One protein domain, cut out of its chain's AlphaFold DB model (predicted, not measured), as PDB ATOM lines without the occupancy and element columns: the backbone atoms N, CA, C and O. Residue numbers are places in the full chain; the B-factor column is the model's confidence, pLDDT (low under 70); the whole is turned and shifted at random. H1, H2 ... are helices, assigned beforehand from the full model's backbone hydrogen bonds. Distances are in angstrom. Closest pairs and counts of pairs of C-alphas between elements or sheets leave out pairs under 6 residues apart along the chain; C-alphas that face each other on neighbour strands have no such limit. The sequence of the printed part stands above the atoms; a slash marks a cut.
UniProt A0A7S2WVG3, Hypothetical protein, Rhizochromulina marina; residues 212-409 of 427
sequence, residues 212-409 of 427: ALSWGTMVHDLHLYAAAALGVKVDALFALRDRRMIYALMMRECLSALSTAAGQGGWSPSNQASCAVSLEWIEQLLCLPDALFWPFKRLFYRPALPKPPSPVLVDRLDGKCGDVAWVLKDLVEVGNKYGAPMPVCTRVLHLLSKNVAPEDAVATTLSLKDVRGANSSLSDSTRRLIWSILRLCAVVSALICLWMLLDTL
ATOM      1  N   ALA A 212      46.789  42.476  12.291       90.44
ATOM      2  CA  ALA A 212      46.830  42.795  10.863       90.44
ATOM      3  C   ALA A 212      46.021  41.795  10.019       90.44
ATOM      4  O   ALA A 212      45.311  42.180   9.085       90.44
ATOM      5  N   LEU A 213      46.112  40.512  10.372       91.94
ATOM      6  CA  LEU A 213      45.424  39.423   9.688       91.94
ATOM      7  C   LEU A 213      43.942  39.390  10.039       91.94
ATOM      8  O   LEU A 213      43.115  39.251   9.144       91.94
ATOM      9  N   SER A 214      43.594  39.612  11.307       91.38
ATOM     10  CA  SER A 214      42.200  39.715  11.741       91.38
ATOM     11  C   SER A 214      41.465  40.827  10.988       91.38
ATOM     12  O   SER A 214      40.411  40.572  10.403       91.38
ATOM     13  N   TRP A 215      42.051  42.029  10.894       93.25
ATOM     14  CA  TRP A 215      41.455  43.126  10.125       93.25
ATOM     15  C   TRP A 215      41.345  42.796   8.638       93.25
ATOM     16  O   TRP A 215      40.300  43.036   8.035       93.25
ATOM     17  N   GLY A 216      42.385  42.218   8.034       93.19
ATOM     18  CA  GLY A 216      42.333  41.878   6.616       93.19
ATOM     19  C   GLY A 216      41.333  40.764   6.293       93.19
ATOM     20  O   GLY A 216      40.645  40.847   5.278       93.19
ATOM     21  N   THR A 217      41.159  39.775   7.173       91.62
ATOM     22  CA  THR A 217      40.089  38.773   7.059       91.62
ATOM     23  C   THR A 217      38.705  39.410   7.190       91.62
ATOM     24  O   THR A 217      37.816  39.077   6.406       91.62
ATOM     25  N   MET A 218      38.509  40.363   8.112       92.19
ATOM     26  CA  MET A 218      37.242  41.102   8.225       92.19
ATOM     27  C   MET A 218      36.918  41.867   6.934       92.19
ATOM     28  O   MET A 218      35.794  41.779   6.443       92.19
ATOM     29  N   VAL A 219      37.904  42.558   6.345       94.62
ATOM     30  CA  VAL A 219      37.737  43.274   5.067       94.62
ATOM     31  C   VAL A 219      37.448  42.310   3.918       94.62
ATOM     32  O   VAL A 219      36.549  42.553   3.115       94.62
ATOM     33  N   HIS A 220      38.177  41.196   3.844       92.50
ATOM     34  CA  HIS A 220      37.951  40.183   2.819       92.50
ATOM     35  C   HIS A 220      36.527  39.614   2.892       92.50
ATOM     36  O   HIS A 220      35.927  39.278   1.874       92.50
ATOM     37  N   ASP A 221      35.959  39.476   4.085       91.50
ATOM     38  CA  ASP A 221      34.638  38.878   4.246       91.50
ATOM     39  C   ASP A 221      33.477  39.841   3.976       91.50
ATOM     40  O   ASP A 221      32.339  39.379   3.958       91.50
ATOM     41  N   LEU A 222      33.724  41.127   3.666       93.31
ATOM     42  CA  LEU A 222      32.671  42.127   3.395       93.31
ATOM     43  C   LEU A 222      31.689  41.703   2.284       93.31
ATOM     44  O   LEU A 222      30.523  42.101   2.309       93.31
ATOM     45  N   HIS A 223      32.104  40.825   1.367       92.19
ATOM     46  CA  HIS A 223      31.219  40.235   0.358       92.19
ATOM     47  C   HIS A 223      30.029  39.473   0.967       92.19
ATOM     48  O   HIS A 223      28.939  39.495   0.399       92.19
ATOM     49  N   LEU A 224      30.191  38.840   2.133       91.38
ATOM     50  CA  LEU A 224      29.109  38.121   2.815       91.38
ATOM     51  C   LEU A 224      28.014  39.077   3.310       91.38
ATOM     52  O   LEU A 224      26.834  38.742   3.269       91.38
ATOM     53  N   TYR A 225      28.419  40.275   3.728       91.00
ATOM     54  CA  TYR A 225      27.570  41.339   4.265       91.00
ATOM     55  C   TYR A 225      26.840  42.044   3.131       91.00
ATOM     56  O   TYR A 225      25.635  42.251   3.213       91.00
ATOM     57  N   ALA A 226      27.555  42.353   2.045       91.62
ATOM     58  CA  ALA A 226      26.961  42.908   0.838       91.62
ATOM     59  C   ALA A 226      25.910  41.952   0.248       91.62
ATOM     60  O   ALA A 226      24.800  42.374  -0.066       91.62
ATOM     61  N   ALA A 227      26.230  40.657   0.150       90.38
ATOM     62  CA  ALA A 227      25.301  39.643  -0.339       90.38
ATOM     63  C   ALA A 227      24.053  39.537   0.557       90.38
ATOM     64  O   ALA A 227      22.932  39.597   0.054       90.38
ATOM     65  N   ALA A 228      24.235  39.478   1.880       89.38
ATOM     66  CA  ALA A 228      23.126  39.407   2.825       89.38
ATOM     67  C   ALA A 228      22.268  40.680   2.853       89.38
ATOM     68  O   ALA A 228      21.048  40.585   2.931       89.38
ATOM     69  N   ALA A 229      22.868  41.867   2.739       87.81
ATOM     70  CA  ALA A 229      22.130  43.129   2.664       87.81
ATOM     71  C   ALA A 229      21.255  43.230   1.408       87.81
ATOM     72  O   ALA A 229      20.204  43.862   1.445       87.81
ATOM     73  N   LEU A 230      21.673  42.580   0.320       87.81
ATOM     74  CA  LEU A 230      20.899  42.443  -0.913       87.81
ATOM     75  C   LEU A 230      19.951  41.232  -0.902       87.81
ATOM     76  O   LEU A 230      19.236  41.030  -1.878       87.81
ATOM     77  N   GLY A 231      19.974  40.399   0.144       87.12
ATOM     78  CA  GLY A 231      19.166  39.181   0.222       87.12
ATOM     79  C   GLY A 231      19.547  38.089  -0.777       87.12
ATOM     80  O   GLY A 231      18.706  37.272  -1.135       87.12
ATOM     81  N   VAL A 232      20.786  38.076  -1.270       88.88
ATOM     82  CA  VAL A 232      21.227  37.138  -2.312       88.88
ATOM     83  C   VAL A 232      22.369  36.247  -1.831       88.88
ATOM     84  O   VAL A 232      23.143  36.611  -0.950       88.88
ATOM     85  N   LYS A 233      22.530  35.079  -2.465       88.38
ATOM     86  CA  LYS A 233      23.742  34.259  -2.313       88.38
ATOM     87  C   LYS A 233      24.962  35.000  -2.884       88.38
ATOM     88  O   LYS A 233      24.842  35.788  -3.825       88.38
ATOM     89  N   VAL A 234      26.158  34.693  -2.378       88.56
ATOM     90  CA  VAL A 234      27.418  35.341  -2.799       88.56
ATOM     91  C   VAL A 234      27.667  35.220  -4.311       88.56
ATOM     92  O   VAL A 234      28.122  36.168  -4.951       88.56
ATOM     93  N   ASP A 235      27.291  34.103  -4.936       88.19
ATOM     94  CA  ASP A 235      27.413  33.937  -6.390       88.19
ATOM     95  C   ASP A 235      26.658  35.009  -7.186       88.19
ATOM     96  O   ASP A 235      27.155  35.488  -8.211       88.19
ATOM     97  N   ALA A 236      25.475  35.390  -6.698       89.12
ATOM     98  CA  ALA A 236      24.605  36.386  -7.310       89.12
ATOM     99  C   ALA A 236      25.050  37.829  -7.015       89.12
ATOM    100  O   ALA A 236      24.686  38.734  -7.772       89.12
ATOM    101  N   LEU A 237      25.863  38.051  -5.972       90.50
ATOM    102  CA  LEU A 237      26.593  39.307  -5.768       90.50
ATOM    103  C   LEU A 237      27.623  39.503  -6.890       90.50
ATOM    104  O   LEU A 237      27.685  40.568  -7.496       90.50
ATOM    105  N   PHE A 238      28.395  38.462  -7.212       90.62
ATOM    106  CA  PHE A 238      29.438  38.536  -8.240       90.62
ATOM    107  C   PHE A 238      28.916  38.473  -9.681       90.62
ATOM    108  O   PHE A 238      29.656  38.797 -10.606       90.62
ATOM    109  N   ALA A 239      27.670  38.041  -9.891       89.12
ATOM    110  CA  ALA A 239      27.081  37.898 -11.223       89.12
ATOM    111  C   ALA A 239      26.812  39.239 -11.928       89.12
ATOM    112  O   ALA A 239      26.862  39.290 -13.153       89.12
ATOM    113  N   LEU A 240      26.544  40.314 -11.175       88.12
ATOM    114  CA  LEU A 240      26.219  41.634 -11.725       88.12
ATOM    115  C   LEU A 240      27.262  42.672 -11.320       88.12
ATOM    116  O   LEU A 240      27.687  42.717 -10.163       88.12
ATOM    117  N   ARG A 241      27.627  43.548 -12.261       88.94
ATOM    118  CA  ARG A 241      28.634  44.597 -12.040       88.94
ATOM    119  C   ARG A 241      28.287  45.536 -10.908       88.94
ATOM    120  O   ARG A 241      29.094  45.723 -10.001       88.94
ATOM    121  N   ASP A 242      27.075  46.058 -10.926       86.69
ATOM    122  CA  ASP A 242      26.645  47.036  -9.932       86.69
ATOM    123  C   ASP A 242      26.636  46.440  -8.519       86.69
ATOM    124  O   ASP A 242      26.958  47.121  -7.550       86.69
ATOM    125  N   ARG A 243      26.375  45.131  -8.399       89.38
ATOM    126  CA  ARG A 243      26.412  44.412  -7.120       89.38
ATOM    127  C   ARG A 243      27.835  44.206  -6.607       89.38
ATOM    128  O   ARG A 243      28.111  44.524  -5.453       89.38
ATOM    129  N   ARG A 244      28.769  43.734  -7.443       92.12
ATOM    130  CA  ARG A 244      30.179  43.585  -7.023       92.12
ATOM    131  C   ARG A 244      30.862  44.925  -6.735       92.12
ATOM    132  O   ARG A 244      31.760  44.970  -5.899       92.12
ATOM    133  N   MET A 245      30.409  46.016  -7.360       90.56
ATOM    134  CA  MET A 245      30.886  47.367  -7.049       90.56
ATOM    135  C   MET A 245      30.567  47.790  -5.612       90.56
ATOM    136  O   MET A 245      31.372  48.498  -5.014       90.56
ATOM    137  N   ILE A 246      29.457  47.328  -5.024       91.88
ATOM    138  CA  ILE A 246      29.151  47.582  -3.605       91.88
ATOM    139  C   ILE A 246      30.256  46.996  -2.725       91.88
ATOM    140  O   ILE A 246      30.789  47.689  -1.864       91.88
ATOM    141  N   TYR A 247      30.659  45.749  -2.983       93.81
ATOM    142  CA  TYR A 247      31.753  45.120  -2.242       93.81
ATOM    143  C   TYR A 247      33.084  45.862  -2.448       93.81
ATOM    144  O   TYR A 247      33.770  46.143  -1.470       93.81
ATOM    145  N   ALA A 248      33.411  46.264  -3.681       93.62
ATOM    146  CA  ALA A 248      34.619  47.047  -3.960       93.62
ATOM    147  C   ALA A 248      34.659  48.369  -3.167       93.62
ATOM    148  O   ALA A 248      35.677  48.710  -2.568       93.62
ATOM    149  N   LEU A 249      33.536  49.090  -3.106       93.38
ATOM    150  CA  LEU A 249      33.421  50.333  -2.340       93.38
ATOM    151  C   LEU A 249      33.577  50.104  -0.839       93.38
ATOM    152  O   LEU A 249      34.324  50.833  -0.194       93.38
ATOM    153  N   MET A 250      32.937  49.066  -0.296       95.31
ATOM    154  CA  MET A 250      33.106  48.698   1.111       95.31
ATOM    155  C   MET A 250      34.572  48.382   1.436       95.31
ATOM    156  O   MET A 250      35.089  48.844   2.450       95.31
ATOM    157  N   MET A 251      35.267  47.631   0.570       95.62
ATOM    158  CA  MET A 251      36.699  47.365   0.738       95.62
ATOM    159  C   MET A 251      37.506  48.658   0.733       95.62
ATOM    160  O   MET A 251      38.353  48.844   1.597       95.62
ATOM    161  N   ARG A 252      37.230  49.565  -0.207       94.75
ATOM    162  CA  ARG A 252      37.930  50.846  -0.320       94.75
ATOM    163  C   ARG A 252      37.763  51.715   0.925       94.75
ATOM    164  O   ARG A 252      38.757  52.234   1.424       94.75
ATOM    165  N   GLU A 253      36.538  51.848   1.430       95.00
ATOM    166  CA  GLU A 253      36.247  52.579   2.671       95.00
ATOM    167  C   GLU A 253      37.021  51.977   3.850       95.00
ATOM    168  O   GLU A 253      37.781  52.674   4.525       95.00
ATOM    169  N   CYS A 254      36.920  50.658   4.039       95.81
ATOM    170  CA  CYS A 254      37.593  49.963   5.130       95.81
ATOM    171  C   CYS A 254      39.122  50.030   5.022       95.81
ATOM    172  O   CYS A 254      39.787  50.275   6.022       95.81
ATOM    173  N   LEU A 255      39.703  49.841   3.834       94.81
ATOM    174  CA  LEU A 255      41.149  49.955   3.623       94.81
ATOM    175  C   LEU A 255      41.635  51.387   3.859       94.81
ATOM    176  O   LEU A 255      42.698  51.575   4.447       94.81
ATOM    177  N   SER A 256      40.848  52.398   3.479       92.88
ATOM    178  CA  SER A 256      41.160  53.793   3.795       92.88
ATOM    179  C   SER A 256      41.164  54.015   5.308       92.88
ATOM    180  O   SER A 256      42.162  54.489   5.842       92.88
ATOM    181  N   ALA A 257      40.108  53.603   6.015       94.44
ATOM    182  CA  ALA A 257      40.017  53.731   7.471       94.44
ATOM    183  C   ALA A 257      41.157  52.998   8.197       94.44
ATOM    184  O   ALA A 257      41.794  53.546   9.100       94.44
ATOM    185  N   LEU A 258      41.447  51.766   7.772       93.81
ATOM    186  CA  LEU A 258      42.505  50.953   8.354       93.81
ATOM    187  C   LEU A 258      43.887  51.500   8.028       93.81
ATOM    188  O   LEU A 258      44.732  51.433   8.902       93.81
ATOM    189  N   SER A 259      44.129  52.071   6.843       91.75
ATOM    190  CA  SER A 259      45.424  52.687   6.515       91.75
ATOM    191  C   SER A 259      45.712  53.922   7.379       91.75
ATOM    192  O   SER A 259      46.842  54.102   7.833       91.75
ATOM    193  N   THR A 260      44.691  54.724   7.704       89.44
ATOM    194  CA  THR A 260      44.816  55.831   8.667       89.44
ATOM    195  C   THR A 260      45.104  55.324  10.081       89.44
ATOM    196  O   THR A 260      46.003  55.839  10.746       89.44
ATOM    197  N   ALA A 261      44.396  54.284  10.535       89.19
ATOM    198  CA  ALA A 261      44.638  53.665  11.841       89.19
ATOM    199  C   ALA A 261      46.036  53.016  11.931       89.19
ATOM    200  O   ALA A 261      46.743  53.150  12.929       89.19
ATOM    201  N   ALA A 262      46.440  52.341  10.857       86.75
ATOM    202  CA  ALA A 262      47.726  51.691  10.652       86.75
ATOM    203  C   ALA A 262      48.902  52.666  10.682       86.75
ATOM    204  O   ALA A 262      49.917  52.363  11.304       86.75
ATOM    205  N   GLY A 263      48.770  53.837  10.050       82.88
ATOM    206  CA  GLY A 263      49.821  54.858  10.027       82.88
ATOM    207  C   GLY A 263      50.259  55.305  11.425       82.88
ATOM    208  O   GLY A 263      51.414  55.665  11.621       82.88
ATOM    209  N   GLN A 264      49.369  55.206  12.415       71.81
ATOM    210  CA  GLN A 264      49.685  55.476  13.819       71.81
ATOM    211  C   GLN A 264      50.288  54.268  14.558       71.81
ATOM    212  O   GLN A 264      50.918  54.443  15.597       71.81
ATOM    213  N   GLY A 265      50.078  53.048  14.054       70.31
ATOM    214  CA  GLY A 265      50.432  51.793  14.726       70.31
ATOM    215  C   GLY A 265      51.525  50.955  14.054       70.31
ATOM    216  O   GLY A 265      51.904  49.929  14.609       70.31
ATOM    217  N   GLY A 266      52.016  51.338  12.871       80.44
ATOM    218  CA  GLY A 266      53.095  50.630  12.168       80.44
ATOM    219  C   GLY A 266      52.733  49.229  11.649       80.44
ATOM    220  O   GLY A 266      53.610  48.377  11.543       80.44
ATOM    221  N   TRP A 267      51.463  48.967  11.331       87.06
ATOM    222  CA  TRP A 267      50.985  47.692  10.769       87.06
ATOM    223  C   TRP A 267      50.146  47.934   9.509       87.06
ATOM    224  O   TRP A 267      49.771  49.064   9.254       87.06
ATOM    225  N   SER A 268      49.829  46.913   8.712       88.50
ATOM    226  CA  SER A 268      48.895  47.031   7.579       88.50
ATOM    227  C   SER A 268      47.957  45.822   7.520       88.50
ATOM    228  O   SER A 268      48.369  44.724   7.901       88.50
ATOM    229  N   PRO A 269      46.686  45.988   7.105       91.88
ATOM    230  CA  PRO A 269      45.765  44.864   7.004       91.88
ATOM    231  C   PRO A 269      46.274  43.846   5.977       91.88
ATOM    232  O   PRO A 269      46.675  44.205   4.874       91.88
ATOM    233  N   SER A 270      46.237  42.567   6.339       91.44
ATOM    234  CA  SER A 270      46.717  41.462   5.507       91.44
ATOM    235  C   SER A 270      45.663  40.369   5.432       91.44
ATOM    236  O   SER A 270      45.035  40.033   6.427       91.44
ATOM    237  N   ASN A 271      45.456  39.787   4.257       91.25
ATOM    238  CA  ASN A 271      44.479  38.721   4.045       91.25
ATOM    239  C   ASN A 271      45.124  37.375   3.700       91.25
ATOM    240  O   ASN A 271      44.434  36.499   3.186       91.25
ATOM    241  N   GLN A 272      46.408  37.183   4.021       90.31
ATOM    242  CA  GLN A 272      47.147  35.945   3.732       90.31
ATOM    243  C   GLN A 272      46.489  34.687   4.321       90.31
ATOM    244  O   GLN A 272      46.632  33.605   3.766       90.31
ATOM    245  N   ALA A 273      45.724  34.825   5.409       86.88
ATOM    246  CA  ALA A 273      44.953  33.730   5.995       86.88
ATOM    247  C   ALA A 273      43.735  33.306   5.152       86.88
ATOM    248  O   ALA A 273      43.176  32.234   5.360       86.88
ATOM    249  N   SER A 274      43.275  34.165   4.244       87.38
ATOM    250  CA  SER A 274      42.010  34.018   3.516       87.38
ATOM    251  C   SER A 274      42.183  33.915   2.003       87.38
ATOM    252  O   SER A 274      41.351  33.294   1.350       87.38
ATOM    253  N   CYS A 275      43.190  34.576   1.431       86.12
ATOM    254  CA  CYS A 275      43.427  34.613  -0.006       86.12
ATOM    255  C   CYS A 275      44.892  34.965  -0.301       86.12
ATOM    256  O   CYS A 275      45.502  35.764   0.407       86.12
ATOM    257  N   ALA A 276      45.436  34.412  -1.386       85.19
ATOM    258  CA  ALA A 276      46.773  34.756  -1.875       85.19
ATOM    259  C   ALA A 276      46.828  36.129  -2.576       85.19
ATOM    260  O   ALA A 276      47.901  36.705  -2.731       85.19
ATOM    261  N   VAL A 277      45.681  36.652  -3.020       87.88
ATOM    262  CA  VAL A 277      45.574  37.950  -3.700       87.88
ATOM    263  C   VAL A 277      45.380  39.038  -2.653       87.88
ATOM    264  O   VAL A 277      44.508  38.888  -1.804       87.88
ATOM    265  N   SER A 278      46.141  40.135  -2.715       91.31
ATOM    266  CA  SER A 278      46.009  41.221  -1.732       91.31
ATOM    267  C   SER A 278      44.632  41.894  -1.791       91.31
ATOM    268  O   SER A 278      43.934  41.849  -2.809       91.31
ATOM    269  N   LEU A 279      44.241  42.553  -0.700       92.94
ATOM    270  CA  LEU A 279      42.953  43.245  -0.602       92.94
ATOM    271  C   LEU A 279      42.799  44.346  -1.662       92.94
ATOM    272  O   LEU A 279      41.723  44.494  -2.236       92.94
ATOM    273  N   GLU A 280      43.870  45.076  -1.966       91.00
ATOM    274  CA  GLU A 280      43.892  46.125  -2.989       91.00
ATOM    275  C   GLU A 280      43.674  45.545  -4.385       91.00
ATOM    276  O   GLU A 280      42.934  46.106  -5.190       91.00
ATOM    277  N   TRP A 281      44.288  44.398  -4.677       91.06
ATOM    278  CA  TRP A 281      44.078  43.715  -5.948       91.06
ATOM    279  C   TRP A 281      42.641  43.219  -6.070       91.06
ATOM    280  O   TRP A 281      42.015  43.443  -7.104       91.06
ATOM    281  N   ILE A 282      42.095  42.593  -5.021       92.19
ATOM    282  CA  ILE A 282      40.696  42.144  -5.006       92.19
ATOM    283  C   ILE A 282      39.761  43.331  -5.279       92.19
ATOM    284  O   ILE A 282      38.910  43.236  -6.162       92.19
ATOM    285  N   GLU A 283      39.948  44.460  -4.591       93.19
ATOM    286  CA  GLU A 283      39.166  45.687  -4.795       93.19
ATOM    287  C   GLU A 283      39.193  46.156  -6.257       93.19
ATOM    288  O   GLU A 283      38.146  46.394  -6.868       93.19
ATOM    289  N   GLN A 284      40.383  46.215  -6.854       90.00
ATOM    290  CA  GLN A 284      40.552  46.638  -8.239       90.00
ATOM    291  C   GLN A 284      39.920  45.655  -9.235       90.00
ATOM    292  O   GLN A 284      39.303  46.072 -10.220       90.00
ATOM    293  N   LEU A 285      40.037  44.351  -8.982       90.94
ATOM    294  CA  LEU A 285      39.487  43.298  -9.836       90.94
ATOM    295  C   LEU A 285      37.957  43.318  -9.860       90.94
ATOM    296  O   LEU A 285      37.353  43.102 -10.910       90.94
ATOM    297  N   LEU A 286      37.317  43.640  -8.734       90.94
ATOM    298  CA  LEU A 286      35.860  43.790  -8.653       90.94
ATOM    299  C   LEU A 286      35.335  44.942  -9.523       90.94
ATOM    300  O   LEU A 286      34.197  44.890  -9.995       90.94
ATOM    301  N   CYS A 287      36.162  45.961  -9.773       89.81
ATOM    302  CA  CYS A 287      35.805  47.114 -10.599       89.81
ATOM    303  C   CYS A 287      35.822  46.815 -12.110       89.81
ATOM    304  O   CYS A 287      35.283  47.603 -12.900       89.81
ATOM    305  N   LEU A 288      36.423  45.694 -12.525       88.75
ATOM    306  CA  LEU A 288      36.587  45.341 -13.932       88.75
ATOM    307  C   LEU A 288      35.240  45.122 -14.655       88.75
ATOM    308  O   LEU A 288      34.240  44.723 -14.039       88.75
ATOM    309  N   PRO A 289      35.191  45.351 -15.982       90.44
ATOM    310  CA  PRO A 289      34.086  44.905 -16.832       90.44
ATOM    311  C   PRO A 289      33.859  43.389 -16.744       90.44
ATOM    312  O   PRO A 289      34.796  42.634 -16.480       90.44
ATOM    313  N   ASP A 290      32.631  42.936 -17.018       90.31
ATOM    314  CA  ASP A 290      32.234  41.523 -16.877       90.31
ATOM    315  C   ASP A 290      33.175  40.568 -17.622       90.31
ATOM    316  O   ASP A 290      33.617  39.567 -17.056       90.31
ATOM    317  N   ALA A 291      33.548  40.914 -18.858       90.06
ATOM    318  CA  ALA A 291      34.419  40.098 -19.702       90.06
ATOM    319  C   ALA A 291      35.799  39.823 -19.074       90.06
ATOM    320  O   ALA A 291      36.335  38.729 -19.236       90.06
ATOM    321  N   LEU A 292      36.355  40.785 -18.329       89.19
ATOM    322  CA  LEU A 292      37.662  40.650 -17.673       89.19
ATOM    323  C   LEU A 292      37.551  40.030 -16.274       89.19
ATOM    324  O   LEU A 292      38.470  39.354 -15.818       89.19
ATOM    325  N   PHE A 293      36.423  40.235 -15.591       90.00
ATOM    326  CA  PHE A 293      36.197  39.709 -14.247       90.00
ATOM    327  C   PHE A 293      35.920  38.196 -14.233       90.00
ATOM    328  O   PHE A 293      36.361  37.487 -13.326       90.00
ATOM    329  N   TRP A 294      35.208  37.667 -15.233       89.62
ATOM    330  CA  TRP A 294      34.784  36.260 -15.251       89.62
ATOM    331  C   TRP A 294      35.923  35.228 -15.195       89.62
ATOM    332  O   TRP A 294      35.809  34.285 -14.404       89.62
ATOM    333  N   PRO A 295      37.018  35.370 -15.970       87.81
ATOM    334  CA  PRO A 295      38.166  34.473 -15.862       87.81
ATOM    335  C   PRO A 295      38.777  34.482 -14.457       87.81
ATOM    336  O   PRO A 295      39.047  33.421 -13.896       87.81
ATOM    337  N   PHE A 296      38.907  35.668 -13.852       84.94
ATOM    338  CA  PHE A 296      39.418  35.821 -12.491       84.94
ATOM    339  C   PHE A 296      38.513  35.123 -11.470       84.94
ATOM    340  O   PHE A 296      38.989  34.328 -10.660       84.94
ATOM    341  N   LYS A 297      37.193  35.337 -11.548       86.44
ATOM    342  CA  LYS A 297      36.226  34.669 -10.664       86.44
ATOM    343  C   LYS A 297      36.390  33.146 -10.706       86.44
ATOM    344  O   LYS A 297      36.412  32.515  -9.659       86.44
ATOM    345  N   ARG A 298      36.553  32.550 -11.893       83.44
ATOM    346  CA  ARG A 298      36.730  31.089 -12.042       83.44
ATOM    347  C   ARG A 298      38.031  30.560 -11.433       83.44
ATOM    348  O   ARG A 298      38.082  29.392 -11.036       83.44
ATOM    349  N   LEU A 299      39.072  31.390 -11.405       78.38
ATOM    350  CA  LEU A 299      40.384  31.024 -10.882       78.38
ATOM    351  C   LEU A 299      40.452  31.159  -9.355       78.38
ATOM    352  O   LEU A 299      40.982  30.271  -8.698       78.38
ATOM    353  N   PHE A 300      39.879  32.226  -8.794       72.75
ATOM    354  CA  PHE A 300      40.067  32.584  -7.381       72.75
ATOM    355  C   PHE A 300      38.840  32.377  -6.492       72.75
ATOM    356  O   PHE A 300      38.977  32.314  -5.273       72.75
ATOM    357  N   TYR A 301      37.646  32.255  -7.072       74.38
ATOM    358  CA  TYR A 301      36.412  32.027  -6.327       74.38
ATOM    359  C   TYR A 301      35.852  30.639  -6.652       74.38
ATOM    360  O   TYR A 301      35.049  30.459  -7.570       74.38
ATOM    361  N   ARG A 302      36.303  29.641  -5.886       70.62
ATOM    362  CA  ARG A 302      35.761  28.279  -5.888       70.62
ATOM    363  C   ARG A 302      35.272  27.947  -4.477       70.62
ATOM    364  O   ARG A 302      36.119  27.751  -3.603       70.62
ATOM    365  N   PRO A 303      33.951  27.944  -4.225       67.62
ATOM    366  CA  PRO A 303      33.441  27.539  -2.923       67.62
ATOM    367  C   PRO A 303      33.762  26.058  -2.686       67.62
ATOM    368  O   PRO A 303      33.762  25.279  -3.641       67.62
ATOM    369  N   ALA A 304      34.059  25.673  -1.441       64.56
ATOM    370  CA  ALA A 304      34.376  24.270  -1.134       64.56
ATOM    371  C   ALA A 304      33.115  23.389  -1.087       64.56
ATOM    372  O   ALA A 304      33.178  22.201  -1.383       64.56
ATOM    373  N   LEU A 305      31.960  23.991  -0.777       64.44
ATOM    374  CA  LEU A 305      30.647  23.349  -0.819       64.44
ATOM    375  C   LEU A 305      29.775  23.910  -1.961       64.44
ATOM    376  O   LEU A 305      29.928  25.081  -2.333       64.44
ATOM    377  N   PRO A 306      28.829  23.125  -2.514       65.44
ATOM    378  CA  PRO A 306      27.936  23.589  -3.574       65.44
ATOM    379  C   PRO A 306      26.988  24.692  -3.075       65.44
ATOM    380  O   PRO A 306      25.979  24.428  -2.437       65.44
ATOM    381  N   LYS A 307      27.321  25.954  -3.376       70.94
ATOM    382  CA  LYS A 307      26.467  27.151  -3.216       70.94
ATOM    383  C   LYS A 307      25.701  27.299  -1.878       70.94
ATOM    384  O   LYS A 307      24.541  27.746  -1.913       70.94
ATOM    385  N   PRO A 308      26.309  27.021  -0.709       73.88
ATOM    386  CA  PRO A 308      25.632  27.247   0.562       73.88
ATOM    387  C   PRO A 308      25.333  28.747   0.758       73.88
ATOM    388  O   PRO A 308      26.093  29.606   0.284       73.88
ATOM    389  N   PRO A 309      24.218  29.106   1.424       80.56
ATOM    390  CA  PRO A 309      24.003  30.480   1.865       80.56
ATOM    391  C   PRO A 309      25.105  30.885   2.856       80.56
ATOM    392  O   PRO A 309      25.638  30.054   3.590       80.56
ATOM    393  N   SER A 310      25.472  32.169   2.885       84.81
ATOM    394  CA  SER A 310      26.420  32.642   3.900       84.81
ATOM    395  C   SER A 310      25.770  32.589   5.291       84.81
ATOM    396  O   SER A 310      24.560  32.818   5.383       84.81
ATOM    397  N   PRO A 311      26.538  32.395   6.383       84.00
ATOM    398  CA  PRO A 311      25.983  32.424   7.743       84.00
ATOM    399  C   PRO A 311      25.226  33.728   8.023       84.00
ATOM    400  O   PRO A 311      24.176  33.734   8.648       84.00
ATOM    401  N   VAL A 312      25.718  34.827   7.445       87.06
ATOM    402  CA  VAL A 312      25.100  36.157   7.493       87.06
ATOM    403  C   VAL A 312      23.702  36.178   6.892       87.06
ATOM    404  O   VAL A 312      22.797  36.802   7.438       87.06
ATOM    405  N   LEU A 313      23.541  35.548   5.727       86.75
ATOM    406  CA  LEU A 313      22.262  35.503   5.038       86.75
ATOM    407  C   LEU A 313      21.279  34.636   5.821       86.75
ATOM    408  O   LEU A 313      20.134  35.037   5.969       86.75
ATOM    409  N   VAL A 314      21.732  33.494   6.347       85.75
ATOM    410  CA  VAL A 314      20.894  32.617   7.177       85.75
ATOM    411  C   VAL A 314      20.434  33.347   8.437       85.75
ATOM    412  O   VAL A 314      19.237  33.417   8.679       85.75
ATOM    413  N   ASP A 315      21.350  33.973   9.180       84.69
ATOM    414  CA  ASP A 315      21.001  34.747  10.377       84.69
ATOM    415  C   ASP A 315      19.994  35.862  10.054       84.69
ATOM    416  O   ASP A 315      19.025  36.050  10.786       84.69
ATOM    417  N   ARG A 316      20.179  36.572   8.930       82.75
ATOM    418  CA  ARG A 316      19.240  37.609   8.472       82.75
ATOM    419  C   ARG A 316      17.856  37.035   8.164       82.75
ATOM    420  O   ARG A 316      16.860  37.644   8.542       82.75
ATOM    421  N   LEU A 317      17.787  35.914   7.444       83.69
ATOM    422  CA  LEU A 317      16.525  35.256   7.091       83.69
ATOM    423  C   LEU A 317      15.799  34.720   8.333       83.69
ATOM    424  O   LEU A 317      14.577  34.802   8.398       83.69
ATOM    425  N   ASP A 318      16.551  34.278   9.340       80.19
ATOM    426  CA  ASP A 318      16.038  33.862  10.649       80.19
ATOM    427  C   ASP A 318      15.640  35.056  11.548       80.19
ATOM    428  O   ASP A 318      15.248  34.867  12.700       80.19
ATOM    429  N   GLY A 319      15.776  36.301  11.071       76.75
ATOM    430  CA  GLY A 319      15.489  37.514  11.844       76.75
ATOM    431  C   GLY A 319      16.460  37.764  13.005       76.75
ATOM    432  O   GLY A 319      16.157  38.561  13.898       76.75
ATOM    433  N   LYS A 320      17.621  37.098  13.017       75.81
ATOM    434  CA  LYS A 320      18.652  37.245  14.046       75.81
ATOM    435  C   LYS A 320      19.568  38.423  13.731       75.81
ATOM    436  O   LYS A 320      20.042  38.603  12.610       75.81
ATOM    437  N   CYS A 321      19.914  39.187  14.765       64.56
ATOM    438  CA  CYS A 321      21.004  40.154  14.691       64.56
ATOM    439  C   CYS A 321      22.326  39.393  14.889       64.56
ATOM    440  O   CYS A 321      22.840  39.310  16.001       64.56
ATOM    441  N   GLY A 322      22.822  38.726  13.844       62.41
ATOM    442  CA  GLY A 322      24.030  37.901  13.962       62.41
ATOM    443  C   GLY A 322      25.275  38.708  14.372       62.41
ATOM    444  O   GLY A 322      25.368  39.905  14.108       62.41
ATOM    445  N   ASP A 323      26.288  38.032  14.928       61.59
ATOM    446  CA  ASP A 323      27.723  38.371  15.059       61.59
ATOM    447  C   ASP A 323      28.289  39.181  13.902       61.59
ATOM    448  O   ASP A 323      29.248  39.939  14.020       61.59
ATOM    449  N   VAL A 324      27.662  39.024  12.757       61.06
ATOM    450  CA  VAL A 324      28.002  39.679  11.528       61.06
ATOM    451  C   VAL A 324      27.691  41.181  11.570       61.06
ATOM    452  O   VAL A 324      28.451  41.978  11.039       61.06
ATOM    453  N   ALA A 325      26.664  41.648  12.280       66.56
ATOM    454  CA  ALA A 325      26.508  43.089  12.492       66.56
ATOM    455  C   ALA A 325      27.709  43.676  13.260       66.56
ATOM    456  O   ALA A 325      28.123  44.798  12.978       66.56
ATOM    457  N   TRP A 326      28.320  42.902  14.165       77.00
ATOM    458  CA  TRP A 326      29.441  43.361  14.987       77.00
ATOM    459  C   TRP A 326      30.726  43.578  14.200       77.00
ATOM    460  O   TRP A 326      31.384  44.590  14.400       77.00
ATOM    461  N   VAL A 327      31.064  42.692  13.262       85.19
ATOM    462  CA  VAL A 327      32.295  42.829  12.464       85.19
ATOM    463  C   VAL A 327      32.264  44.078  11.584       85.19
ATOM    464  O   VAL A 327      33.229  44.841  11.542       85.19
ATOM    465  N   LEU A 328      31.145  44.309  10.889       90.50
ATOM    466  CA  LEU A 328      30.984  45.508  10.068       90.50
ATOM    467  C   LEU A 328      30.885  46.764  10.941       90.50
ATOM    468  O   LEU A 328      31.447  47.798  10.588       90.50
ATOM    469  N   LYS A 329      30.221  46.670  12.097       90.00
ATOM    470  CA  LYS A 329      30.159  47.752  13.083       90.00
ATOM    471  C   LYS A 329      31.547  48.131  13.597       90.00
ATOM    472  O   LYS A 329      31.854  49.315  13.599       90.00
ATOM    473  N   ASP A 330      32.403  47.168  13.937       90.56
ATOM    474  CA  ASP A 330      33.784  47.423  14.370       90.56
ATOM    475  C   ASP A 330      34.582  48.188  13.300       90.56
ATOM    476  O   ASP A 330      35.305  49.130  13.623       90.56
ATOM    477  N   LEU A 331      34.430  47.828  12.019       93.44
ATOM    478  CA  LEU A 331      35.069  48.546  10.908       93.44
ATOM    479  C   LEU A 331      34.538  49.978  10.760       93.44
ATOM    480  O   LEU A 331      35.322  50.911  10.583       93.44
ATOM    481  N   VAL A 332      33.220  50.171  10.867       94.31
ATOM    482  CA  VAL A 332      32.594  51.503  10.835       94.31
ATOM    483  C   VAL A 332      33.040  52.352  12.027       94.31
ATOM    484  O   VAL A 332      33.351  53.527  11.860       94.31
ATOM    485  N   GLU A 333      33.145  51.769  13.221       93.56
ATOM    486  CA  GLU A 333      33.655  52.447  14.412       93.56
ATOM    487  C   GLU A 333      35.116  52.873  14.258       93.56
ATOM    488  O   GLU A 333      35.473  53.971  14.684       93.56
ATOM    489  N   VAL A 334      35.961  52.043  13.635       93.50
ATOM    490  CA  VAL A 334      37.331  52.439  13.282       93.50
ATOM    491  C   VAL A 334      37.300  53.630  12.326       93.50
ATOM    492  O   VAL A 334      37.961  54.629  12.601       93.50
ATOM    493  N   GLY A 335      36.493  53.583  11.263       94.25
ATOM    494  CA  GLY A 335      36.343  54.715  10.346       94.25
ATOM    495  C   GLY A 335      35.937  56.003  11.063       94.25
ATOM    496  O   GLY A 335      36.621  57.016  10.940       94.25
ATOM    497  N   ASN A 336      34.911  55.937  11.915       94.56
ATOM    498  CA  ASN A 336      34.446  57.074  12.711       94.56
ATOM    499  C   ASN A 336      35.531  57.612  13.655       94.56
ATOM    500  O   ASN A 336      35.731  58.821  13.737       94.56
ATOM    501  N   LYS A 337      36.260  56.725  14.347       94.31
ATOM    502  CA  LYS A 337      37.335  57.101  15.277       94.31
ATOM    503  C   LYS A 337      38.470  57.855  14.580       94.31
ATOM    504  O   LYS A 337      39.045  58.762  15.175       94.31
ATOM    505  N   TYR A 338      38.800  57.472  13.348       92.56
ATOM    506  CA  TYR A 338      39.908  58.049  12.584       92.56
ATOM    507  C   TYR A 338      39.461  59.067  11.521       92.56
ATOM    508  O   TYR A 338      40.276  59.491  10.708       92.56
ATOM    509  N   GLY A 339      38.187  59.476  11.526       92.12
ATOM    510  CA  GLY A 339      37.654  60.476  10.596       92.12
ATOM    511  C   GLY A 339      37.594  60.021   9.132       92.12
ATOM    512  O   GLY A 339      37.541  60.860   8.237       92.12
ATOM    513  N   ALA A 340      37.612  58.712   8.870       93.19
ATOM    514  CA  ALA A 340      37.485  58.164   7.525       93.19
ATOM    515  C   ALA A 340      35.998  57.964   7.165       93.19
ATOM    516  O   ALA A 340      35.265  57.330   7.929       93.19
ATOM    517  N   PRO A 341      35.525  58.475   6.012       91.25
ATOM    518  CA  PRO A 341      34.134  58.320   5.604       91.25
ATOM    519  C   PRO A 341      33.818  56.860   5.249       91.25
ATOM    520  O   PRO A 341      34.501  56.252   4.427       91.25
ATOM    521  N   MET A 342      32.742  56.325   5.837       93.88
ATOM    522  CA  MET A 342      32.271  54.943   5.634       93.88
ATOM    523  C   MET A 342      30.795  54.876   5.161       93.88
ATOM    524  O   MET A 342      30.001  54.150   5.773       93.88
ATOM    525  N   PRO A 343      30.340  55.677   4.173       92.38
ATOM    526  CA  PRO A 343      28.918  55.777   3.836       92.38
ATOM    527  C   PRO A 343      28.313  54.465   3.317       92.38
ATOM    528  O   PRO A 343      27.200  54.114   3.721       92.38
ATOM    529  N   VAL A 344      29.021  53.711   2.470       92.75
ATOM    530  CA  VAL A 344      28.524  52.435   1.934       92.75
ATOM    531  C   VAL A 344      28.472  51.387   3.039       92.75
ATOM    532  O   VAL A 344      27.432  50.753   3.225       92.75
ATOM    533  N   CYS A 345      29.538  51.248   3.830       93.88
ATOM    534  CA  CYS A 345      29.570  50.338   4.974       93.88
ATOM    535  C   CYS A 345      28.479  50.665   6.006       93.88
ATOM    536  O   CYS A 345      27.778  49.762   6.464       93.88
ATOM    537  N   THR A 346      28.257  51.947   6.311       92.44
ATOM    538  CA  THR A 346      27.189  52.397   7.222       92.44
ATOM    539  C   THR A 346      25.806  52.073   6.666       92.44
ATOM    540  O   THR A 346      24.925  51.620   7.402       92.44
ATOM    541  N   ARG A 347      25.593  52.247   5.357       90.00
ATOM    542  CA  ARG A 347      24.317  51.913   4.717       90.00
ATOM    543  C   ARG A 347      24.060  50.408   4.708       90.00
ATOM    544  O   ARG A 347      22.945  49.996   5.015       90.00
ATOM    545  N   VAL A 348      25.068  49.591   4.405       90.56
ATOM    546  CA  VAL A 348      24.970  48.124   4.469       90.56
ATOM    547  C   VAL A 348      24.674  47.669   5.897       90.56
ATOM    548  O   VAL A 348      23.760  46.874   6.104       90.56
ATOM    549  N   LEU A 349      25.359  48.235   6.894       89.62
ATOM    550  CA  LEU A 349      25.087  47.966   8.306       89.62
ATOM    551  C   LEU A 349      23.645  48.325   8.681       89.62
ATOM    552  O   LEU A 349      22.961  47.544   9.339       89.62
ATOM    553  N   HIS A 350      23.148  49.471   8.215       86.38
ATOM    554  CA  HIS A 350      21.768  49.894   8.437       86.38
ATOM    555  C   HIS A 350      20.747  48.928   7.820       86.38
ATOM    556  O   HIS A 350      19.756  48.591   8.467       86.38
ATOM    557  N   LEU A 351      21.000  48.457   6.595       85.50
ATOM    558  CA  LEU A 351      20.159  47.472   5.908       85.50
ATOM    559  C   LEU A 351      20.173  46.104   6.590       85.50
ATOM    560  O   LEU A 351      19.198  45.370   6.467       85.50
ATOM    561  N   LEU A 352      21.269  45.734   7.255       84.38
ATOM    562  CA  LEU A 352      21.366  44.513   8.063       84.38
ATOM    563  C   LEU A 352      20.698  44.667   9.434       84.38
ATOM    564  O   LEU A 352      20.212  43.687   9.978       84.38
ATOM    565  N   SER A 353      20.671  45.885   9.982       79.44
ATOM    566  CA  SER A 353      20.135  46.161  11.322       79.44
ATOM    567  C   SER A 353      18.620  46.331  11.338       79.44
ATOM    568  O   SER A 353      17.956  45.929  12.290       79.44
ATOM    569  N   LYS A 354      18.048  46.953  10.302       67.06
ATOM    570  CA  LYS A 354      16.601  46.946  10.122       67.06
ATOM    571  C   LYS A 354      16.243  45.623   9.453       67.06
ATOM    572  O   LYS A 354      16.771  45.351   8.379       67.06
ATOM    573  N   ASN A 355      15.322  44.849  10.024       60.47
ATOM    574  CA  ASN A 355      14.685  43.693   9.373       60.47
ATOM    575  C   ASN A 355      13.815  44.138   8.169       60.47
ATOM    576  O   ASN A 355      12.639  43.810   8.077       60.47
ATOM    577  N   VAL A 356      14.366  44.962   7.273       58.59
ATOM    578  CA  VAL A 356      13.749  45.386   6.016       58.59
ATOM    579  C   VAL A 356      13.708  44.167   5.112       58.59
ATOM    580  O   VAL A 356      14.729  43.479   4.950       58.59
ATOM    581  N   ALA A 357      12.529  43.910   4.543       57.22
ATOM    582  CA  ALA A 357      12.314  42.810   3.622       57.22
ATOM    583  C   ALA A 357      13.365  42.866   2.492       57.22
ATOM    584  O   ALA A 357      13.678  43.955   1.997       57.22
ATOM    585  N   PRO A 358      13.947  41.725   2.083       57.28
ATOM    586  CA  PRO A 358      15.021  41.698   1.087       57.28
ATOM    587  C   PRO A 358      14.647  42.387  -0.234       57.28
ATOM    588  O   PRO A 358      15.488  43.008  -0.882       57.28
ATOM    589  N   GLU A 359      13.371  42.306  -0.602       54.88
ATOM    590  CA  GLU A 359      12.797  42.844  -1.837       54.88
ATOM    591  C   GLU A 359      12.827  44.382  -1.862       54.88
ATOM    592  O   GLU A 359      13.189  44.990  -2.875       54.88
ATOM    593  N   ASP A 360      12.604  45.017  -0.709       51.47
ATOM    594  CA  ASP A 360      12.663  46.471  -0.555       51.47
ATOM    595  C   ASP A 360      14.099  47.000  -0.586       51.47
ATOM    596  O   ASP A 360      14.322  48.139  -0.993       51.47
ATOM    597  N   ALA A 361      15.096  46.196  -0.199       50.47
ATOM    598  CA  ALA A 361      16.514  46.574  -0.247       50.47
ATOM    599  C   ALA A 361      17.064  46.620  -1.686       50.47
ATOM    600  O   ALA A 361      17.940  47.432  -1.994       50.47
ATOM    601  N   VAL A 362      16.525  45.781  -2.580       51.31
ATOM    602  CA  VAL A 362      16.837  45.818  -4.018       51.31
ATOM    603  C   VAL A 362      16.141  47.001  -4.695       51.31
ATOM    604  O   VAL A 362      16.760  47.642  -5.542       51.31
ATOM    605  N   ALA A 363      14.907  47.335  -4.296       43.91
ATOM    606  CA  ALA A 363      14.153  48.485  -4.812       43.91
ATOM    607  C   ALA A 363      14.651  49.841  -4.265       43.91
ATOM    608  O   ALA A 363      14.730  50.817  -5.008       43.91
ATOM    609  N   THR A 364      15.095  49.896  -3.003       46.91
ATOM    610  CA  THR A 364      15.893  51.003  -2.433       46.91
ATOM    611  C   THR A 364      17.380  50.827  -2.715       46.91
ATOM    612  O   THR A 364      18.214  51.171  -1.868       46.91
ATOM    613  N   THR A 365      17.698  50.280  -3.901       49.66
ATOM    614  CA  THR A 365      19.057  50.096  -4.412       49.66
ATOM    615  C   THR A 365      19.864  51.295  -3.963       49.66
ATOM    616  O   THR A 365      19.469  52.414  -4.297       49.66
ATOM    617  N   LEU A 366      20.911  51.065  -3.152       53.62
ATOM    618  CA  LEU A 366      21.983  52.023  -2.863       53.62
ATOM    619  C   LEU A 366      22.123  52.896  -4.100       53.62
ATOM    620  O   LEU A 366      22.581  52.376  -5.120       53.62
ATOM    621  N   SER A 367      21.558  54.111  -4.069       47.88
ATOM    622  CA  SER A 367      21.210  54.784  -5.315       47.88
ATOM    623  C   SER A 367      22.492  54.862  -6.103       47.88
ATOM    624  O   SER A 367      23.482  55.410  -5.624       47.88
ATOM    625  N   LEU A 368      22.525  54.259  -7.291       49.25
ATOM    626  CA  LEU A 368      23.731  54.262  -8.112       49.25
ATOM    627  C   LEU A 368      24.206  55.703  -8.376       49.25
ATOM    628  O   LEU A 368      25.347  55.897  -8.772       49.25
ATOM    629  N   LYS A 369      23.360  56.716  -8.125       48.06
ATOM    630  CA  LYS A 369      23.720  58.136  -8.054       48.06
ATOM    631  C   LYS A 369      24.699  58.473  -6.914       48.06
ATOM    632  O   LYS A 369      25.677  59.158  -7.193       48.06
ATOM    633  N   ASP A 370      24.517  57.939  -5.707       49.34
ATOM    634  CA  ASP A 370      25.443  58.109  -4.571       49.34
ATOM    635  C   ASP A 370      26.770  57.372  -4.826       49.34
ATOM    636  O   ASP A 370      27.853  57.882  -4.547       49.34
ATOM    637  N   VAL A 371      26.699  56.204  -5.475       52.38
ATOM    638  CA  VAL A 371      27.870  55.433  -5.935       52.38
ATOM    639  C   VAL A 371      28.602  56.128  -7.097       52.38
ATOM    640  O   VAL A 371      29.828  56.075  -7.189       52.38
ATOM    641  N   ARG A 372      27.881  56.830  -7.981       51.28
ATOM    642  CA  ARG A 372      28.455  57.560  -9.126       51.28
ATOM    643  C   ARG A 372      29.287  58.769  -8.708       51.28
ATOM    644  O   ARG A 372      30.224  59.092  -9.430       51.28
ATOM    645  N   GLY A 373      29.024  59.389  -7.557       52.31
ATOM    646  CA  GLY A 373      29.903  60.430  -7.004       52.31
ATOM    647  C   GLY A 373      31.317  59.911  -6.704       52.31
ATOM    648  O   GLY A 373      32.300  60.609  -6.938       52.31
ATOM    649  N   ALA A 374      31.437  58.641  -6.299       51.44
ATOM    650  CA  ALA A 374      32.718  57.973  -6.072       51.44
ATOM    651  C   ALA A 374      33.400  57.473  -7.366       51.44
ATOM    652  O   ALA A 374      34.570  57.077  -7.328       51.44
ATOM    653  N   ASN A 375      32.717  57.500  -8.523       49.00
ATOM    654  CA  ASN A 375      33.222  56.892  -9.762       49.00
ATOM    655  C   ASN A 375      34.467  57.570 -10.343       49.00
ATOM    656  O   ASN A 375      35.237  56.887 -11.019       49.00
ATOM    657  N   SER A 376      34.702  58.862 -10.092       56.38
ATOM    658  CA  SER A 376      35.935  59.530 -10.540       56.38
ATOM    659  C   SER A 376      37.161  58.815  -9.961       56.38
ATOM    660  O   SER A 376      38.027  58.361 -10.708       56.38
ATOM    661  N   SER A 377      37.145  58.553  -8.651       57.56
ATOM    662  CA  SER A 377      38.194  57.802  -7.953       57.56
ATOM    663  C   SER A 377      38.268  56.324  -8.366       57.56
ATOM    664  O   SER A 377      39.337  55.715  -8.324       57.56
ATOM    665  N   LEU A 378      37.148  55.695  -8.755       59.19
ATOM    666  CA  LEU A 378      37.162  54.324  -9.288       59.19
ATOM    667  C   LEU A 378      37.818  54.253 -10.660       59.19
ATOM    668  O   LEU A 378      38.576  53.317 -10.904       59.19
ATOM    669  N   SER A 379      37.558  55.231 -11.528       66.00
ATOM    670  CA  SER A 379      38.148  55.270 -12.865       66.00
ATOM    671  C   SER A 379      39.680  55.301 -12.802       66.00
ATOM    672  O   SER A 379      40.339  54.590 -13.561       66.00
ATOM    673  N   ASP A 380      40.246  56.007 -11.818       71.00
ATOM    674  CA  ASP A 380      41.690  56.060 -11.587       71.00
ATOM    675  C   ASP A 380      42.251  54.742 -11.044       71.00
ATOM    676  O   ASP A 380      43.332  54.311 -11.449       71.00
ATOM    677  N   SER A 381      41.529  54.046 -10.163       66.25
ATOM    678  CA  SER A 381      41.934  52.712  -9.698       66.25
ATOM    679  C   SER A 381      41.863  51.661 -10.808       66.25
ATOM    680  O   SER A 381      42.789  50.867 -10.945       66.25
ATOM    681  N   THR A 382      40.830  51.688 -11.658       67.06
ATOM    682  CA  THR A 382      40.746  50.798 -12.828       67.06
ATOM    683  C   THR A 382      41.876  51.076 -13.817       67.06
ATOM    684  O   THR A 382      42.510  50.139 -14.293       67.06
ATOM    685  N   ARG A 383      42.193  52.353 -14.081       75.19
ATOM    686  CA  ARG A 383      43.354  52.730 -14.903       75.19
ATOM    687  C   ARG A 383      44.655  52.209 -14.300       75.19
ATOM    688  O   ARG A 383      45.440  51.601 -15.023       75.19
ATOM    689  N   ARG A 384      44.872  52.387 -12.993       76.69
ATOM    690  CA  ARG A 384      46.059  51.869 -12.290       76.69
ATOM    691  C   ARG A 384      46.172  50.349 -12.386       76.69
ATOM    692  O   ARG A 384      47.255  49.869 -12.694       76.69
ATOM    693  N   LEU A 385      45.078  49.607 -12.208       73.94
ATOM    694  CA  LEU A 385      45.083  48.150 -12.369       73.94
ATOM    695  C   LEU A 385      45.414  47.741 -13.804       73.94
ATOM    696  O   LEU A 385      46.271  46.888 -13.999       73.94
ATOM    697  N   ILE A 386      44.766  48.348 -14.805       76.12
ATOM    698  CA  ILE A 386      45.044  48.055 -16.218       76.12
ATOM    699  C   ILE A 386      46.526  48.293 -16.511       76.12
ATOM    700  O   ILE A 386      47.176  47.434 -17.096       76.12
ATOM    701  N   TRP A 387      47.091  49.404 -16.035       80.75
ATOM    702  CA  TRP A 387      48.520  49.678 -16.164       80.75
ATOM    703  C   TRP A 387      49.399  48.657 -15.434       80.75
ATOM    704  O   TRP A 387      50.412  48.239 -15.989       80.75
ATOM    705  N   SER A 388      49.028  48.218 -14.229       78.00
ATOM    706  CA  SER A 388      49.750  47.175 -13.489       78.00
ATOM    707  C   SER A 388      49.702  45.819 -14.196       78.00
ATOM    708  O   SER A 388      50.727  45.151 -14.284       78.00
ATOM    709  N   ILE A 389      48.549  45.435 -14.751       77.56
ATOM    710  CA  ILE A 389      48.392  44.210 -15.544       77.56
ATOM    711  C   ILE A 389      49.233  44.304 -16.814       77.56
ATOM    712  O   ILE A 389      49.995  43.388 -17.096       77.56
ATOM    713  N   LEU A 390      49.165  45.419 -17.547       82.19
ATOM    714  CA  LEU A 390      49.975  45.628 -18.750       82.19
ATOM    715  C   LEU A 390      51.476  45.572 -18.441       82.19
ATOM    716  O   LEU A 390      52.227  44.947 -19.187       82.19
ATOM    717  N   ARG A 391      51.917  46.160 -17.321       84.44
ATOM    718  CA  ARG A 391      53.307  46.060 -16.849       84.44
ATOM    719  C   ARG A 391      53.689  44.625 -16.505       84.44
ATOM    720  O   ARG A 391      54.754  44.182 -16.915       84.44
ATOM    721  N   LEU A 392      52.833  43.895 -15.791       81.69
ATOM    722  CA  LEU A 392      53.086  42.497 -15.450       81.69
ATOM    723  C   LEU A 392      53.166  41.627 -16.709       81.69
ATOM    724  O   LEU A 392      54.102  40.847 -16.840       81.69
ATOM    725  N   CYS A 393      52.240  41.798 -17.655       82.75
ATOM    726  CA  CYS A 393      52.276  41.120 -18.948       82.75
ATOM    727  C   CYS A 393      53.571  41.434 -19.701       82.75
ATOM    728  O   CYS A 393      54.223  40.511 -20.167       82.75
ATOM    729  N   ALA A 394      53.991  42.703 -19.756       85.00
ATOM    730  CA  ALA A 394      55.247  43.088 -20.395       85.00
ATOM    731  C   ALA A 394      56.470  42.435 -19.727       85.00
ATOM    732  O   ALA A 394      57.352  41.939 -20.425       85.00
ATOM    733  N   VAL A 395      56.511  42.376 -18.390       87.94
ATOM    734  CA  VAL A 395      57.592  41.717 -17.636       87.94
ATOM    735  C   VAL A 395      57.600  40.209 -17.881       87.94
ATOM    736  O   VAL A 395      58.651  39.646 -18.166       87.94
ATOM    737  N   VAL A 396      56.443  39.546 -17.811       87.00
ATOM    738  CA  VAL A 396      56.334  38.102 -18.061       87.00
ATOM    739  C   VAL A 396      56.720  37.774 -19.502       87.00
ATOM    740  O   VAL A 396      57.499  36.852 -19.720       87.00
ATOM    741  N   SER A 397      56.259  38.554 -20.482       86.00
ATOM    742  CA  SER A 397      56.675  38.405 -21.879       86.00
ATOM    743  C   SER A 397      58.185  38.590 -22.042       86.00
ATOM    744  O   SER A 397      58.814  37.774 -22.707       86.00
ATOM    745  N   ALA A 398      58.788  39.590 -21.391       86.94
ATOM    746  CA  ALA A 398      60.236  39.795 -21.427       86.94
ATOM    747  C   ALA A 398      61.011  38.621 -20.804       86.94
ATOM    748  O   ALA A 398      62.018  38.195 -21.363       86.94
ATOM    749  N   LEU A 399      60.529  38.060 -19.689       88.38
ATOM    750  CA  LEU A 399      61.128  36.882 -19.052       88.38
ATOM    751  C   LEU A 399      61.015  35.631 -19.930       88.38
ATOM    752  O   LEU A 399      61.981  34.881 -20.034       88.38
ATOM    753  N   ILE A 400      59.875  35.424 -20.595       88.62
ATOM    754  CA  ILE A 400      59.693  34.322 -21.550       88.62
ATOM    755  C   ILE A 400      60.649  34.489 -22.737       88.62
ATOM    756  O   ILE A 400      61.326  33.533 -23.106       88.62
ATOM    757  N   CYS A 401      60.766  35.695 -23.302       89.00
ATOM    758  CA  CYS A 401      61.714  35.975 -24.381       89.00
ATOM    759  C   CYS A 401      63.170  35.758 -23.945       89.00
ATOM    760  O   CYS A 401      63.947  35.176 -24.698       89.00
ATOM    761  N   LEU A 402      63.542  36.185 -22.734       91.69
ATOM    762  CA  LEU A 402      64.879  35.965 -22.182       91.69
ATOM    763  C   LEU A 402      65.163  34.473 -21.981       91.69
ATOM    764  O   LEU A 402      66.243  34.009 -22.328       91.69
ATOM    765  N   TRP A 403      64.197  33.718 -21.457       90.88
ATOM    766  CA  TRP A 403      64.317  32.272 -21.291       90.88
ATOM    767  C   TRP A 403      64.497  31.561 -22.638       90.88
ATOM    768  O   TRP A 403      65.409  30.752 -22.774       90.88
ATOM    769  N   MET A 404      63.711  31.933 -23.654       91.31
ATOM    770  CA  MET A 404      63.872  31.409 -25.015       91.31
ATOM    771  C   MET A 404      65.247  31.754 -25.609       91.31
ATOM    772  O   MET A 404      65.874  30.896 -26.219       91.31
ATOM    773  N   LEU A 405      65.754  32.974 -25.398       91.38
ATOM    774  CA  LEU A 405      67.097  33.367 -25.845       91.38
ATOM    775  C   LEU A 405      68.198  32.558 -25.148       91.38
ATOM    776  O   LEU A 405      69.136  32.108 -25.805       91.38
ATOM    777  N   LEU A 406      68.081  32.345 -23.837       88.31
ATOM    778  CA  LEU A 406      69.040  31.547 -23.072       88.31
ATOM    779  C   LEU A 406      69.046  30.077 -23.502       88.31
ATOM    780  O   LEU A 406      70.113  29.471 -23.521       88.31
ATOM    781  N   ASP A 407      67.897  29.518 -23.889       88.88
ATOM    782  CA  ASP A 407      67.809  28.137 -24.381       88.88
ATOM    783  C   ASP A 407      68.406  27.976 -25.792       88.88
ATOM    784  O   ASP A 407      68.923  26.916 -26.137       88.88
ATOM    785  N   THR A 408      68.423  29.049 -26.597       87.88
ATOM    786  CA  THR A 408      69.093  29.057 -27.914       87.88
ATOM    787  C   THR A 408      70.607  29.245 -27.851       87.88
ATOM    788  O   THR A 408      71.285  29.046 -28.863       87.88
ATOM    789  N   LEU A 409      71.170  29.628 -26.698       84.88
ATOM    790  CA  LEU A 409      72.620  29.702 -26.563       84.88
ATOM    791  C   LEU A 409      73.194  28.279 -26.574       84.88
ATOM    792  O   LEU A 409      72.727  27.431 -25.811       84.88
TER     793      LEU A 409
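What this domain is: This is residues 212 to 409 of the 427 residues of the protein "Hypothetical protein" of Rhizochromulina marina (UniProt A0A7S2WVG3). A compact body of short helices is packed round one long helix, H4, and a second long helix, H12, leaves that body as an arm, with residues 387 to 409 sticking out free. H1, H2, H5, H8 and H9 pack on H4, H3 and H7 pack on H2, H6 packs on H5, and H10 and H11 lie at the rim of the body before the arm. The printed part has 198 residues with twelve named helices, H1 to H12 in chain order, and no named strand; the class is all helix. The whole is compact, with a radius of gyration of the C-alphas of 18.6 A, yet elongated by the arm, with spans of 69 by 42 by 33 A.

Where its parts are: H1, residues 212 to 220, begins at C-alpha 212, at (46.830, 42.795, 10.863). H2 holds residues 222 to 229 and H3 residues 234 to 239. H4, residues 241 to 265, is 35.3 A long from C-alpha 241 at (28.634, 44.597, -12.040) to C-alpha 265 at (50.432, 51.793, 14.726). H5 holds residues 279 to 286, and H6, residues 290 to 300, is 15.2 A long. H7 holds residues 311 to 317. H8, residues 323 to 337, is 21.1 A long, and H9, residues 343 to 353, is 15.0 A long. H10 holds residues 358 to 363 and H11 residues 368 to 373. H12, residues 375 to 408, is the longest helix at 48.9 A and ends at C-alpha 408, at (69.093, 29.057, -27.914).

How they stand to each other: H4 is the hub, touching six other helices. With residues 244 to 252 alone it touches H5, a helical hairpin at a shallow tilt of 17 degrees, opposite ways; the closest C-alphas, of Ala 248 and Glu 283, are 4.8 A apart. H1 touches H4 at a shallow tilt of 18 degrees, opposite ways, with the C-alphas of Val 219 and Met 251 closest at 6.0 A. H2 touches H4 at a steep tilt of 48 degrees, with the C-alphas of His 223 and Tyr 247 closest at 5.6 A. H8 touches H4 at a steep tilt of 56 degrees, with the C-alphas of Ala 257 and Gly 335 closest at 4.8 A. H9 touches H4 and stands about perpendicular to it, only just, at 71 degrees, with the C-alphas of Met 250 and Cys 345 closest at 5.5 A. H8 and H9 form a helical hairpin at a shallow tilt of 32 degrees, with the C-alphas of Val 332 and Thr 346 closest at 6.6 A. H3 touches H4 only at the corner, but touches H2 about perpendicular at 89 degrees, with the C-alphas of Ala 227 and Val 234 closest at 5.4 A. H7 touches H2 at a shallow tilt of 12 degrees, the same way, with the C-alphas of Ala 228 and Leu 313 closest at 4.6 A. H5 and H6, a helical hairpin, only just touch, with 3 pairs of C-alphas within 8 A, the closest those of Leu 285 and Phe 293 at 6.6 A. H10 is close to H9 but not clearly touching, with the C-alphas of Leu 351 and Ala 361 closest at 7.2 A, and H11 is near H4. H12 touches H5 with residues 381 to 385 alone, about perpendicular at 79 degrees; the C-alphas of Gln 284 and Thr 382 are closest at 6.2 A. H6 and H12 are apart. Of the helices, H4 with 17 of 21, H6 with 5 of 7 and H8 with 10 of 11 have not every O i to N i+4 pair within hydrogen-bond range; H1, H2, H3, H5, H7, H9, H10, H11 and H12 have every such pair within range.

The domain as a whole: The two C-alphas farthest apart, of Asn 355 and Leu 409, are 69.6 A apart. Without residues 387 to 409 the body spans 40 by 38 by 35 A. The printed part has no cut; the link from H4 to H5, residues 266 to 278, is long. The mean pLDDT of the printed part is 82.0, with residues 303 to 306, 321 to 325, 354 to 379 and 381 to 382 under 70.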